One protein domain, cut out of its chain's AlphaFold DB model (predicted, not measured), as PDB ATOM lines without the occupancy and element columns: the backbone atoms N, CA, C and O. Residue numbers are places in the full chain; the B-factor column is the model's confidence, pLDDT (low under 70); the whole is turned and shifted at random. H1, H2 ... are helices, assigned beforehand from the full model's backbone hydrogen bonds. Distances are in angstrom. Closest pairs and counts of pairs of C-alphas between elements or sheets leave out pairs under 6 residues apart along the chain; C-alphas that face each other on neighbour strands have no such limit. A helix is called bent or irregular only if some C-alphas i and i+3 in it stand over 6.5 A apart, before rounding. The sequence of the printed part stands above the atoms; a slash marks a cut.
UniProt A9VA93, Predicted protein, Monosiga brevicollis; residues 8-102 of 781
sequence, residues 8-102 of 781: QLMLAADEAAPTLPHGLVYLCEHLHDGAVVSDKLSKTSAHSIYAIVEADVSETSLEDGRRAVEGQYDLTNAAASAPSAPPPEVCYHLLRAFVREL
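What this domain is: This is residues 8 to 102 of the 781 residues of the protein "Predicted protein" of Monosiga brevicollis (UniProt A9VA93). Two long helices, H2 and H4, make a V, meeting through residues 22 to 27 of H2 and residues 69 to 73 of H4, and H5 packs in the opening between them. From the far end of H2 the short H3 folds back towards H5, while H1 sits beyond the narrow end of the V. The printed part has 95 residues with five named helices, H1 to H5 in chain order, and no named strand: an all helix domain. It is only just compact, close to loose, with a radius of gyration of the C-alphas of 14.4 A, and elongated, spanning 43 by 27 by 26 A.

Where its parts are: Start with the longest helix, H2, residues 22 to 42: find C-alpha 22 at (224.082, 351.307, 298.235), from where it runs 30.1 A to C-alpha 42 at (246.188, 364.488, 313.838). H2 is only just irregular: C-alphas 39 and 42 are 6.6 A apart. H4, residues 59 to 77, is 28.0 A long and neither bent nor irregular, but only just: C-alphas 73 and 76 are 6.1 A apart. H5, residues 88 to 101, covers 19.6 A and ends with C-alpha 101 at (233.125, 349.815, 285.060). H3 is residues 46 to 54, 12.5 A long, and H1 is residues 8 to 11, 4.9 A long.

How they stand to each other: Look first at H2 and H5, the hub, touching three helices each. They touch at a shallow tilt of 26 degrees, opposite ways, the closest C-alphas being those of Leu 31 and Pro 88 at 4.8 A. H2 touches H4 at a steep tilt of 62 degrees, opposite ways, closest at the C-alphas of Gly 23 and Tyr 73, 6.2 A apart. H4 and H5 touch about perpendicular, at 79 degrees, with residues 61 to 66 of H4 and 90 to 94 of H5 alone; the closest C-alphas, of Leu 62 and Val 90, are 6.2 A apart. H2 and H3 form a helical hairpin: they only just touch, with 3 pairs of C-alphas within 8 A, closest Ala 35 and Ile 49 at 5.9 A, at a shallow tilt of 34 degrees, only just short of steep. H3 touches residues 88 to 92 of H5 alone, closest at the C-alphas of Ile 52 and Glu 89, 4.5 A apart. H3 and H4 are apart, and H1 touches no helix. In H5 every O i to N i+4 pair is within hydrogen-bond range, against 16 of 17 in H2, 4 of 5 in H3 and 13 of 15 in H4; H1 is too short for such a pair.

The domain as a whole: The C-alphas farthest apart are those of Glu 15 and Lys 43, at 43.6 A. The printed part has no cut, and no link is long. Confidence is low, with pLDDT under 70, at residues 12 to 18, 38 to 45 and 75 to 82.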
ATOM      1  N   GLN A   8     219.827 348.725 286.964       89.50
ATOM      2  CA  GLN A   8     219.750 347.482 287.746       89.50
ATOM      3  C   GLN A   8     220.128 347.708 289.218       89.50
ATOM      4  O   GLN A   8     219.420 347.243 290.102       89.50
ATOM      5  N   LEU A   9     221.180 348.489 289.490       88.19
ATOM      6  CA  LEU A   9     221.609 348.851 290.852       88.19
ATOM      7  C   LEU A   9     220.596 349.714 291.628       88.19
ATOM      8  O   LEU A   9     220.762 349.893 292.830       88.19
ATOM      9  N   MET A  10     219.588 350.273 290.951       83.81
ATOM     10  CA  MET A  10     218.490 351.037 291.560       83.81
ATOM     11  C   MET A  10     217.129 350.325 291.465       83.81
ATOM     12  O   MET A  10     216.178 350.789 292.075       83.81
ATOM     13  N   LEU A  11     217.034 349.218 290.718       77.56
ATOM     14  CA  LEU A  11     215.886 348.296 290.705       77.56
ATOM     15  C   LEU A  11     216.059 347.140 291.704       77.56
ATOM     16  O   LEU A  11     215.085 346.503 292.071       77.56
ATOM     17  N   ALA A  12     217.295 346.867 292.136       66.25
ATOM     18  CA  ALA A  12     217.615 345.950 293.235       66.25
ATOM     19  C   ALA A  12     217.475 346.604 294.629       66.25
ATOM     20  O   ALA A  12     217.956 346.067 295.622       66.25
ATOM     21  N   ALA A  13     216.867 347.789 294.682       61.12
ATOM     22  CA  ALA A  13     216.368 348.425 295.887       61.12
ATOM     23  C   ALA A  13     214.835 348.312 295.834       61.12
ATOM     24  O   ALA A  13     214.256 348.655 294.803       61.12
ATOM     25  N   ASP A  14     214.205 347.824 296.907       57.31
ATOM     26  CA  ASP A  14     212.744 347.705 297.015       57.31
ATOM     27  C   ASP A  14     212.011 349.027 296.732       57.31
ATOM     28  O   ASP A  14     212.586 350.115 296.794       57.31
ATOM     29  N   GLU A  15     210.696 348.960 296.517       51.03
ATOM     30  CA  GLU A  15     209.855 350.134 296.223       51.03
ATOM     31  C   GLU A  15     209.849 351.200 297.347       51.03
ATOM     32  O   GLU A  15     209.479 352.348 297.109       51.03
ATOM     33  N   ALA A  16     210.328 350.853 298.550       56.22
ATOM     34  CA  ALA A  16     210.537 351.760 299.685       56.22
ATOM     35  C   ALA A  16     212.007 352.210 299.898       56.22
ATOM     36  O   ALA A  16     212.304 352.911 300.870       56.22
ATOM     37  N   ALA A  17     212.942 351.788 299.041       54.31
ATOM     38  CA  ALA A  17     214.389 351.806 299.285       54.31
ATOM     39  C   ALA A  17     215.147 352.847 298.401       54.31
ATOM     40  O   ALA A  17     214.518 353.660 297.714       54.31
ATOM     41  N   PRO A  18     216.491 352.997 298.502       54.44
ATOM     42  CA  PRO A  18     217.110 354.305 298.297       54.44
ATOM     43  C   PRO A  18     217.260 354.770 296.848       54.44
ATOM     44  O   PRO A  18     217.531 354.033 295.905       54.44
ATOM     45  N   THR A  19     217.241 356.095 296.708       76.88
ATOM     46  CA  THR A  19     217.375 356.817 295.433       76.88
ATOM     47  C   THR A  19     218.772 356.767 294.778       76.88
ATOM     48  O   THR A  19     219.005 357.488 293.802       76.88
ATOM     49  N   LEU A  20     219.692 355.954 295.311       90.56
ATOM     50  CA  LEU A  20     221.114 355.844 294.962       90.56
ATOM     51  C   LEU A  20     221.613 354.400 295.206       90.56
ATOM     52  O   LEU A  20     221.170 353.784 296.173       90.56
ATOM     53  N   PRO A  21     222.576 353.871 294.422       91.06
ATOM     54  CA  PRO A  21     223.177 352.558 294.680       91.06
ATOM     55  C   PRO A  21     223.884 352.473 296.043       91.06
ATOM     56  O   PRO A  21     224.814 353.243 296.295       91.06
ATOM     57  N   HIS A  22     223.525 351.493 296.882       87.94
ATOM     58  CA  HIS A  22     224.082 351.307 298.235       87.94
ATOM     59  C   HIS A  22     225.617 351.366 298.296       87.94
ATOM     60  O   HIS A  22     226.181 352.112 299.089       87.94
ATOM     61  N   GLY A  23     226.316 350.623 297.433       89.81
ATOM     62  CA  GLY A  23     227.780 350.579 297.472       89.81
ATOM     63  C   GLY A  23     228.478 351.848 296.955       89.81
ATOM     64  O   GLY A  23     229.622 352.098 297.321       89.81
ATOM     65  N   LEU A  24     227.790 352.695 296.173       93.69
ATOM     66  CA  LEU A  24     228.274 354.051 295.873       93.69
ATOM     67  C   LEU A  24     228.192 354.929 297.124       93.69
ATOM     68  O   LEU A  24     229.147 355.634 297.428       93.69
ATOM     69  N   VAL A  25     227.065 354.867 297.841       93.44
ATOM     70  CA  VAL A  25     226.852 355.595 299.101       93.44
ATOM     71  C   VAL A  25     227.913 355.186 300.126       93.44
ATOM     72  O   VAL A  25     228.657 356.037 300.600       93.44
ATOM     73  N   TYR A  26     228.097 353.879 300.337       92.12
ATOM     74  CA  TYR A  26     229.128 353.318 301.215       92.12
ATOM     75  C   TYR A  26     230.543 353.822 300.883       92.12
ATOM     76  O   TYR A  26     231.242 354.301 301.776       92.12
ATOM     77  N   LEU A  27     230.967 353.750 299.612       95.06
ATOM     78  CA  LEU A  27     232.291 354.220 299.175       95.06
ATOM     79  C   LEU A  27     232.472 355.731 299.379       95.06
ATOM     80  O   LEU A  27     233.540 356.180 299.790       95.06
ATOM     81  N   CYS A  28     231.437 356.516 299.088       95.69
ATOM     82  CA  CYS A  28     231.451 357.963 299.254       95.69
ATOM     83  C   CYS A  28     231.490 358.390 300.728       95.69
ATOM     84  O   CYS A  28     232.220 359.322 301.064       95.69
ATOM     85  N   GLU A  29     230.745 357.716 301.601       92.75
ATOM     86  CA  GLU A  29     230.704 358.006 303.036       92.75
ATOM     87  C   GLU A  29     232.012 357.610 303.723       92.75
ATOM     88  O   GLU A  29     232.583 358.436 304.427       92.75
ATOM     89  N   HIS A  30     232.584 356.439 303.426       92.12
ATOM     90  CA  HIS A  30     233.888 356.049 303.981       92.12
ATOM     91  C   HIS A  30     235.047 356.915 303.464       92.12
ATOM     92  O   HIS A  30     235.985 357.190 304.211       92.12
ATOM     93  N   LEU A  31     234.979 357.417 302.225       92.94
ATOM     94  CA  LEU A  31     235.949 358.388 301.709       92.94
ATOM     95  C   LEU A  31     235.814 359.763 302.396       92.94
ATOM     96  O   LEU A  31     236.816 360.372 302.772       92.94
ATOM     97  N   HIS A  32     234.582 360.248 302.577       92.50
ATOM     98  CA  HIS A  32     234.288 361.505 303.270       92.50
ATOM     99  C   HIS A  32     234.705 361.456 304.741       92.50
ATOM    100  O   HIS A  32     235.424 362.334 305.220       92.50
ATOM    101  N   ASP A  33     234.289 360.411 305.449       89.94
ATOM    102  CA  ASP A  33     234.598 360.235 306.860       89.94
ATOM    103  C   ASP A  33     236.074 359.891 307.043       89.94
ATOM    104  O   ASP A  33     236.676 360.367 307.994       89.94
ATOM    105  N   GLY A  34     236.719 359.227 306.081       85.06
ATOM    106  CA  GLY A  34     238.176 359.133 305.997       85.06
ATOM    107  C   GLY A  34     238.867 360.501 306.003       85.06
ATOM    108  O   GLY A  34     239.796 360.715 306.783       85.06
ATOM    109  N   ALA A  35     238.388 361.460 305.204       82.19
ATOM    110  CA  ALA A  35     238.920 362.825 305.174       82.19
ATOM    111  C   ALA A  35     238.614 363.625 306.462       82.19
ATOM    112  O   ALA A  35     239.475 364.357 306.948       82.19
ATOM    113  N   VAL A  36     237.424 363.463 307.055       83.06
ATOM    114  CA  VAL A  36     236.997 364.179 308.281       83.06
ATOM    115  C   VAL A  36     237.578 363.573 309.569       83.06
ATOM    116  O   VAL A  36     237.848 364.288 310.534       83.06
ATOM    117  N   VAL A  37     237.776 362.257 309.621       77.12
ATOM    118  CA  VAL A  37     238.468 361.563 310.718       77.12
ATOM    119  C   VAL A  37     239.969 361.810 310.622       77.12
ATOM    120  O   VAL A  37     240.593 361.998 311.664       77.12
ATOM    121  N   SER A  38     240.521 361.918 309.405       61.97
ATOM    122  CA  SER A  38     241.864 362.468 309.195       61.97
ATOM    123  C   SER A  38     241.956 363.843 309.851       61.97
ATOM    124  O   SER A  38     242.602 363.935 310.889       61.97
ATOM    125  N   ASP A  39     241.269 364.868 309.327       61.75
ATOM    126  CA  ASP A  39     241.208 366.249 309.858       61.75
ATOM    127  C   ASP A  39     241.256 366.306 311.403       61.75
ATOM    128  O   ASP A  39     242.210 366.823 311.997       61.75
ATOM    129  N   LYS A  40     240.306 365.623 312.059       68.88
ATOM    130  CA  LYS A  40     240.144 365.604 313.523       68.88
ATOM    131  C   LYS A  40     241.267 364.932 314.324       68.88
ATOM    132  O   LYS A  40     241.516 365.369 315.448       68.88
ATOM    133  N   LEU A  41     241.884 363.847 313.843       56.69
ATOM    134  CA  LEU A  41     242.733 362.996 314.699       56.69
ATOM    135  C   LEU A  41     244.188 363.461 314.847       56.69
ATOM    136  O   LEU A  41     244.808 363.160 315.867       56.69
ATOM    137  N   SER A  42     244.745 364.182 313.872       50.94
ATOM    138  CA  SER A  42     246.188 364.488 313.838       50.94
ATOM    139  C   SER A  42     246.544 365.938 313.473       50.94
ATOM    140  O   SER A  42     247.697 366.199 313.140       50.94
ATOM    141  N   LYS A  43     245.599 366.892 313.607       55.53
ATOM    142  CA  LYS A  43     245.711 368.281 313.089       55.53
ATOM    143  C   LYS A  43     246.053 368.266 311.604       55.53
ATOM    144  O   LYS A  43     247.145 368.656 311.187       55.53
ATOM    145  N   THR A  44     245.200 367.600 310.845       53.69
ATOM    146  CA  THR A  44     245.738 366.793 309.760       53.69
ATOM    147  C   THR A  44     245.831 367.586 308.481       53.69
ATOM    148  O   THR A  44     244.843 367.781 307.776       53.69
ATOM    149  N   SER A  45     247.066 368.002 308.210       68.88
ATOM    150  CA  SER A  45     247.466 368.782 307.051       68.88
ATOM    151  C   SER A  45     246.803 368.315 305.756       68.88
ATOM    152  O   SER A  45     246.641 367.112 305.519       68.88
ATOM    153  N   ALA A  46     246.523 369.263 304.867       78.06
ATOM    154  CA  ALA A  46     245.950 369.037 303.546       78.06
ATOM    155  C   ALA A  46     246.710 367.954 302.747       78.06
ATOM    156  O   ALA A  46     246.101 367.204 301.979       78.06
ATOM    157  N   HIS A  47     248.017 367.790 303.000       80.75
ATOM    158  CA  HIS A  47     248.856 366.714 302.464       80.75
ATOM    159  C   HIS A  47     248.245 365.315 302.631       80.75
ATOM    160  O   HIS A  47     248.360 364.506 301.717       80.75
ATOM    161  N   SER A  48     247.589 365.009 303.754       81.81
ATOM    162  CA  SER A  48     247.029 363.674 304.006       81.81
ATOM    163  C   SER A  48     245.789 363.392 303.158       81.81
ATOM    164  O   SER A  48     245.636 362.286 302.651       81.81
ATOM    165  N   ILE A  49     244.930 364.392 302.945       82.75
ATOM    166  CA  ILE A  49     243.750 364.243 302.079       82.75
ATOM    167  C   ILE A  49     244.184 364.202 300.605       82.75
ATOM    168  O   ILE A  49     243.617 363.445 299.824       82.75
ATOM    169  N   TYR A  50     245.240 364.931 300.225       85.00
ATOM    170  CA  TYR A  50     245.850 364.792 298.898       85.00
ATOM    171  C   TYR A  50     246.509 363.413 298.705       85.00
ATOM    172  O   TYR A  50     246.333 362.789 297.661       85.00
ATOM    173  N   ALA A  51     247.175 362.877 299.733       86.69
ATOM    174  CA  ALA A  51     247.764 361.539 299.700       86.69
ATOM    175  C   ALA A  51     246.719 360.420 299.534       86.69
ATOM    176  O   ALA A  51     247.016 359.435 298.872       86.69
ATOM    177  N   ILE A  52     245.490 360.578 300.047       88.12
ATOM    178  CA  ILE A  52     244.373 359.642 299.789       88.12
ATOM    179  C   ILE A  52     244.039 359.549 298.285       88.12
ATOM    180  O   ILE A  52     243.622 358.492 297.813       88.12
ATOM    181  N   VAL A  53     244.226 360.638 297.531       87.31
ATOM    182  CA  VAL A  53     243.931 360.723 296.088       87.31
ATOM    183  C   VAL A  53     245.095 360.199 295.239       87.31
ATOM    184  O   VAL A  53     244.870 359.474 294.274       87.31
ATOM    185  N   GLU A  54     246.333 360.531 295.614       88.06
ATOM    186  CA  GLU A  54     247.566 360.176 294.881       88.06
ATOM    187  C   GLU A  54     248.178 358.815 295.296       88.06
ATOM    188  O   GLU A  54     249.214 358.418 294.769       88.06
ATOM    189  N   ALA A  55     247.593 358.095 296.260       89.06
ATOM    190  CA  ALA A  55     248.154 356.839 296.767       89.06
ATOM    191  C   ALA A  55     248.175 355.714 295.715       89.06
ATOM    192  O   ALA A  55     247.132 355.323 295.185       89.06
ATOM    193  N   ASP A  56     249.345 355.103 295.504       89.56
ATOM    194  CA  ASP A  56     249.493 353.831 294.784       89.56
ATOM    195  C   ASP A  56     248.935 352.668 295.629       89.56
ATOM    196  O   ASP A  56     249.630 352.072 296.458       89.56
ATOM    197  N   VAL A  57     247.660 352.329 295.425       92.62
ATOM    198  CA  VAL A  57     247.007 351.197 296.100       92.62
ATOM    199  C   VAL A  57     247.320 349.882 295.378       92.62
ATOM    200  O   VAL A  57     247.137 349.760 294.167       92.62
ATOM    201  N   SER A  58     247.760 348.867 296.130       95.31
ATOM    202  CA  SER A  58     248.087 347.548 295.569       95.31
ATOM    203  C   SER A  58     246.859 346.825 294.999       95.31
ATOM    204  O   SER A  58     245.763 346.917 295.553       95.31
ATOM    205  N   GLU A  59     247.049 346.041 293.934       94.00
ATOM    206  CA  GLU A  59     245.982 345.248 293.301       94.00
ATOM    207  C   GLU A  59     245.283 344.318 294.308       94.00
ATOM    208  O   GLU A  59     244.056 344.285 294.362       94.00
ATOM    209  N   THR A  60     246.041 343.688 295.213       94.12
ATOM    210  CA  THR A  60     245.497 342.896 296.330       94.12
ATOM    211  C   THR A  60     244.592 343.711 297.255       94.12
ATOM    212  O   THR A  60     243.512 343.248 297.603       94.12
ATOM    213  N   SER A  61     244.966 344.949 297.600       94.00
ATOM    214  CA  SER A  61     244.133 345.827 298.436       94.00
ATOM    215  C   SER A  61     242.863 346.289 297.713       94.00
ATOM    216  O   SER A  61     241.831 346.475 298.357       94.00
ATOM    217  N   LEU A  62     242.905 346.437 296.383       94.88
ATOM    218  CA  LEU A  62     241.717 346.707 295.570       94.88
ATOM    219  C   LEU A  62     240.799 345.481 295.475       94.88
ATOM    220  O   LEU A  62     239.581 345.644 295.502       94.88
ATOM    221  N   GLU A  63     241.341 344.264 295.403       94.12
ATOM    222  CA  GLU A  63     240.546 343.031 295.461       94.12
ATOM    223  C   GLU A  63     239.934 342.790 296.847       94.12
ATOM    224  O   GLU A  63     238.756 342.446 296.937       94.12
ATOM    225  N   ASP A  64     240.702 342.987 297.923       92.62
ATOM    226  CA  ASP A  64     240.219 342.889 299.304       92.62
ATOM    227  C   ASP A  64     239.124 343.926 299.570       92.62
ATOM    228  O   ASP A  64     238.045 343.579 300.051       92.62
ATOM    229  N   GLY A  65     239.349 345.182 299.173       93.88
ATOM    230  CA  GLY A  65     238.355 346.246 299.283       93.88
ATOM    231  C   GLY A  65     237.122 346.012 298.403       93.88
ATOM    232  O   GLY A  65     236.004 346.258 298.850       93.88
ATOM    233  N   ARG A  66     237.282 345.475 297.183       94.38
ATOM    234  CA  ARG A  66     236.152 345.063 296.331       94.38
ATOM    235  C   ARG A  66     235.332 343.971 297.013       94.38
ATOM    236  O   ARG A  66     234.119 344.117 297.107       94.38
ATOM    237  N   ARG A  67     235.983 342.932 297.549       90.56
ATOM    238  CA  ARG A  67     235.322 341.860 298.311       90.56
ATOM    239  C   ARG A  67     234.629 342.385 299.572       90.56
ATOM    240  O   ARG A  67     233.540 341.915 299.877       90.56
ATOM    241  N   ALA A  68     235.193 343.380 300.259       88.88
ATOM    242  CA  ALA A  68     234.543 344.029 301.398       88.88
ATOM    243  C   ALA A  68     233.280 344.810 300.986       88.88
ATOM    244  O   ALA A  68     232.235 344.635 301.602       88.88
ATOM    245  N   VAL A  69     233.343 345.619 299.921       90.06
ATOM    246  CA  VAL A  69     232.199 346.418 299.430       90.06
ATOM    247  C   VAL A  69     231.096 345.542 298.832       90.06
ATOM    248  O   VAL A  69     229.917 345.812 299.047       90.06
ATOM    249  N   GLU A  70     231.451 344.491 298.091       88.56
ATOM    250  CA  GLU A  70     230.470 343.554 297.532       88.56
ATOM    251  C   GLU A  70     229.876 342.657 298.627       88.56
ATOM    252  O   GLU A  70     228.661 342.496 298.667       88.56
ATOM    253  N   GLY A  71     230.676 342.228 299.609       83.75
ATOM    254  CA  GLY A  71     230.166 341.608 300.833       83.75
ATOM    255  C   GLY A  71     229.189 342.517 301.584       83.75
ATOM    256  O   GLY A  71     228.099 342.079 301.923       83.75
ATOM    257  N   GLN A  72     229.511 343.800 301.779       79.75
ATOM    258  CA  GLN A  72     228.610 344.762 302.428       79.75
ATOM    259  C   GLN A  72     227.295 344.971 301.653       79.75
ATOM    260  O   GLN A  72     226.254 345.204 302.263       79.75
ATOM    261  N   TYR A  73     227.337 344.883 300.320       73.81
ATOM    262  CA  TYR A  73     226.156 344.953 299.455       73.81
ATOM    263  C   TYR A  73     225.272 343.704 299.589       73.81
ATOM    264  O   TYR A  73     224.053 343.823 299.625       73.81
ATOM    265  N   ASP A  74     225.870 342.517 299.711       71.75
ATOM    266  CA  ASP A  74     225.129 341.264 299.888       71.75
ATOM    267  C   ASP A  74     224.605 341.101 301.336       71.75
ATOM    268  O   ASP A  74     223.527 340.541 301.553       71.75
ATOM    269  N   LEU A  75     225.319 341.652 302.329       60.31
ATOM    270  CA  LEU A  75     224.975 341.618 303.760       60.31
ATOM    271  C   LEU A  75     223.686 342.371 304.124       60.31
ATOM    272  O   LEU A  75     223.129 342.099 305.186       60.31
ATOM    273  N   THR A  76     223.131 343.234 303.262       57.00
ATOM    274  CA  THR A  76     221.770 343.762 303.499       57.00
ATOM    275  C   THR A  76     220.700 342.663 303.475       57.00
ATOM    276  O   THR A  76     219.587 342.902 303.928       57.00
ATOM    277  N   ASN A  77     221.039 341.455 303.001       54.09
ATOM    278  CA  ASN A  77     220.183 340.267 303.019       54.09
ATOM    279  C   ASN A  77     220.596 339.205 304.065       54.09
ATOM    280  O   ASN A  77     219.939 338.168 304.155       54.09
ATOM    281  N   ALA A  78     221.682 339.396 304.831       48.62
ATOM    282  CA  ALA A  78     222.195 338.370 305.747       48.62
ATOM    283  C   ALA A  78     222.962 338.944 306.953       48.62
ATOM    284  O   ALA A  78     223.955 339.647 306.800       48.62
ATOM    285  N   ALA A  79     222.561 338.556 308.168       51.94
ATOM    286  CA  ALA A  79     223.113 339.047 309.436       51.94
ATOM    287  C   ALA A  79     224.481 338.431 309.826       51.94
ATOM    288  O   ALA A  79     224.653 337.923 310.935       51.94
ATOM    289  N   ALA A  80     225.461 338.451 308.919       54.34
ATOM    290  CA  ALA A  80     226.843 338.073 309.222       54.34
ATOM    291  C   ALA A  80     227.702 339.298 309.597       54.34
ATOM    292  O   ALA A  80     227.368 340.443 309.296       54.34
ATOM    293  N   SER A  81     228.817 339.059 310.293       59.97
ATOM    294  CA  SER A  81     229.716 340.114 310.778       59.97
ATOM    295  C   SER A  81     230.290 340.936 309.622       59.97
ATOM    296  O   SER A  81     231.012 340.388 308.785       59.97
ATOM    297  N   ALA A  82     230.005 342.240 309.604       61.06
ATOM    298  CA  ALA A  82     230.477 343.142 308.560       61.06
ATOM    299  C   ALA A  82     232.019 343.126 308.441       61.06
ATOM    300  O   ALA A  82     232.706 343.177 309.470       61.06
ATOM    301  N   PRO A  83     232.582 343.061 307.219       72.31
ATOM    302  CA  PRO A  83     234.019 343.197 307.016       72.31
ATOM    303  C   PRO A  83     234.506 344.571 307.498       72.31
ATOM    304  O   PRO A  83     233.787 345.568 307.427       72.31
ATOM    305  N   SER A  84     235.758 344.637 307.957       82.44
ATOM    306  CA  SER A  84     236.409 345.911 308.275       82.44
ATOM    307  C   SER A  84     236.396 346.824 307.049       82.44
ATOM    308  O   SER A  84     236.838 346.402 305.976       82.44
ATOM    309  N   ALA A  85     235.919 348.059 307.214       86.44
ATOM    310  CA  ALA A  85     235.797 348.999 306.109       86.44
ATOM    311  C   ALA A  85     237.145 349.223 305.391       86.44
ATOM    312  O   ALA A  85     238.182 349.324 306.058       86.44
ATOM    313  N   PRO A  86     237.157 349.301 304.046       91.88
ATOM    314  CA  PRO A  86     238.379 349.555 303.298       91.88
ATOM    315  C   PRO A  86     238.953 350.948 303.630       91.88
ATOM    316  O   PRO A  86     238.182 351.887 303.840       91.88
ATOM    317  N   PRO A  87     240.290 351.117 303.648       92.94
ATOM    318  CA  PRO A  87     240.925 352.420 303.853       92.94
ATOM    319  C   PRO A  87     240.440 353.502 302.865       92.94
ATOM    320  O   PRO A  87     240.011 353.162 301.757       92.94
ATOM    321  N   PRO A  88     240.517 354.803 303.206       93.19
ATOM    322  CA  PRO A  88     240.001 355.880 302.355       93.19
ATOM    323  C   PRO A  88     240.622 355.918 300.950       93.19
ATOM    324  O   PRO A  88     239.918 356.146 299.969       93.19
ATOM    325  N   GLU A  89     241.916 355.627 300.825       93.88
ATOM    326  CA  GLU A  89     242.618 355.509 299.547       93.88
ATOM    327  C   GLU A  89     242.073 354.346 298.700       93.88
ATOM    328  O   GLU A  89     241.803 354.497 297.506       93.88
ATOM    329  N   VAL A  90     241.786 353.204 299.335       95.56
ATOM    330  CA  VAL A  90     241.120 352.066 298.688       95.56
ATOM    331  C   VAL A  90     239.699 352.463 298.267       95.56
ATOM    332  O   VAL A  90     239.281 352.135 297.157       95.56
ATOM    333  N   CYS A  91     238.976 353.238 299.085       95.94
ATOM    334  CA  CYS A  91     237.656 353.767 298.736       95.94
ATOM    335  C   CYS A  91     237.696 354.679 297.499       95.94
ATOM    336  O   CYS A  91     236.842 354.539 296.623       95.94
ATOM    337  N   TYR A  92     238.685 355.573 297.377       96.12
ATOM    338  CA  TYR A  92     238.823 356.448 296.206       96.12
ATOM    339  C   TYR A  92     239.091 355.655 294.916       96.12
ATOM    340  O   TYR A  92     238.411 355.852 293.903       96.12
ATOM    341  N   HIS A  93     240.016 354.691 294.951       95.75
ATOM    342  CA  HIS A  93     240.302 353.846 293.787       95.75
ATOM    343  C   HIS A  93     239.143 352.909 293.427       95.75
ATOM    344  O   HIS A  93     238.872 352.698 292.241       95.75
ATOM    345  N   LEU A  94     238.393 352.398 294.408       96.75
ATOM    346  CA  LEU A  94     237.161 351.644 294.157       96.75
ATOM    347  C   LEU A  94     236.042 352.531 293.596       96.75
ATOM    348  O   LEU A  94     235.323 352.094 292.701       96.75
ATOM    349  N   LEU A  95     235.922 353.786 294.030       96.94
ATOM    350  CA  LEU A  95     234.981 354.757 293.465       96.94
ATOM    351  C   LEU A  95     235.310 355.060 291.991       96.94
ATOM    352  O   LEU A  95     234.426 355.024 291.129       96.94
ATOM    353  N   ARG A  96     236.597 355.257 291.674       96.00
ATOM    354  CA  ARG A  96     237.108 355.366 290.297       96.00
ATOM    355  C   ARG A  96     236.795 354.110 289.478       96.00
ATOM    356  O   ARG A  96     236.305 354.218 288.352       96.00
ATOM    357  N   ALA A  97     237.044 352.922 290.035       96.38
ATOM    358  CA  ALA A  97     236.769 351.640 289.390       96.38
ATOM    359  C   ALA A  97     235.268 351.431 289.121       96.38
ATOM    360  O   ALA A  97     234.902 351.036 288.016       96.38
ATOM    361  N   PHE A  98     234.397 351.777 290.073       96.38
ATOM    362  CA  PHE A  98     232.941 351.719 289.932       96.38
ATOM    363  C   PHE A  98     232.468 352.557 288.742       96.38
ATOM    364  O   PHE A  98     231.856 352.023 287.819       96.38
ATOM    365  N   VAL A  99     232.819 353.847 288.710       96.12
ATOM    366  CA  VAL A  99     232.417 354.768 287.633       96.12
ATOM    367  C   VAL A  99     232.996 354.351 286.273       96.12
ATOM    368  O   VAL A  99     232.317 354.464 285.247       96.12
ATOM    369  N   ARG A 100     234.229 353.829 286.248       95.62
ATOM    370  CA  ARG A 100     234.867 353.248 285.055       95.62
ATOM    371  C   ARG A 100     234.089 352.041 284.522       95.62
ATOM    372  O   ARG A 100     233.854 351.961 283.317       95.62
ATOM    373  N   GLU A 101     233.697 351.124 285.403       95.69
ATOM    374  CA  GLU A 101     233.125 349.815 285.060       95.69
ATOM    375  C   GLU A 101     231.608 349.827 284.821       95.69
ATOM    376  O   GLU A 101     231.086 348.849 284.292       95.69
ATOM    377  N   LEU A 102     230.894 350.924 285.112       95.25
ATOM    378  CA  LEU A 102     229.504 351.096 284.666       95.25
ATOM    379  C   LEU A 102     229.381 350.820 283.148       95.25
ATOM    380  O   LEU A 102     230.118 351.439 282.374       95.25
TER     381      LEU A 102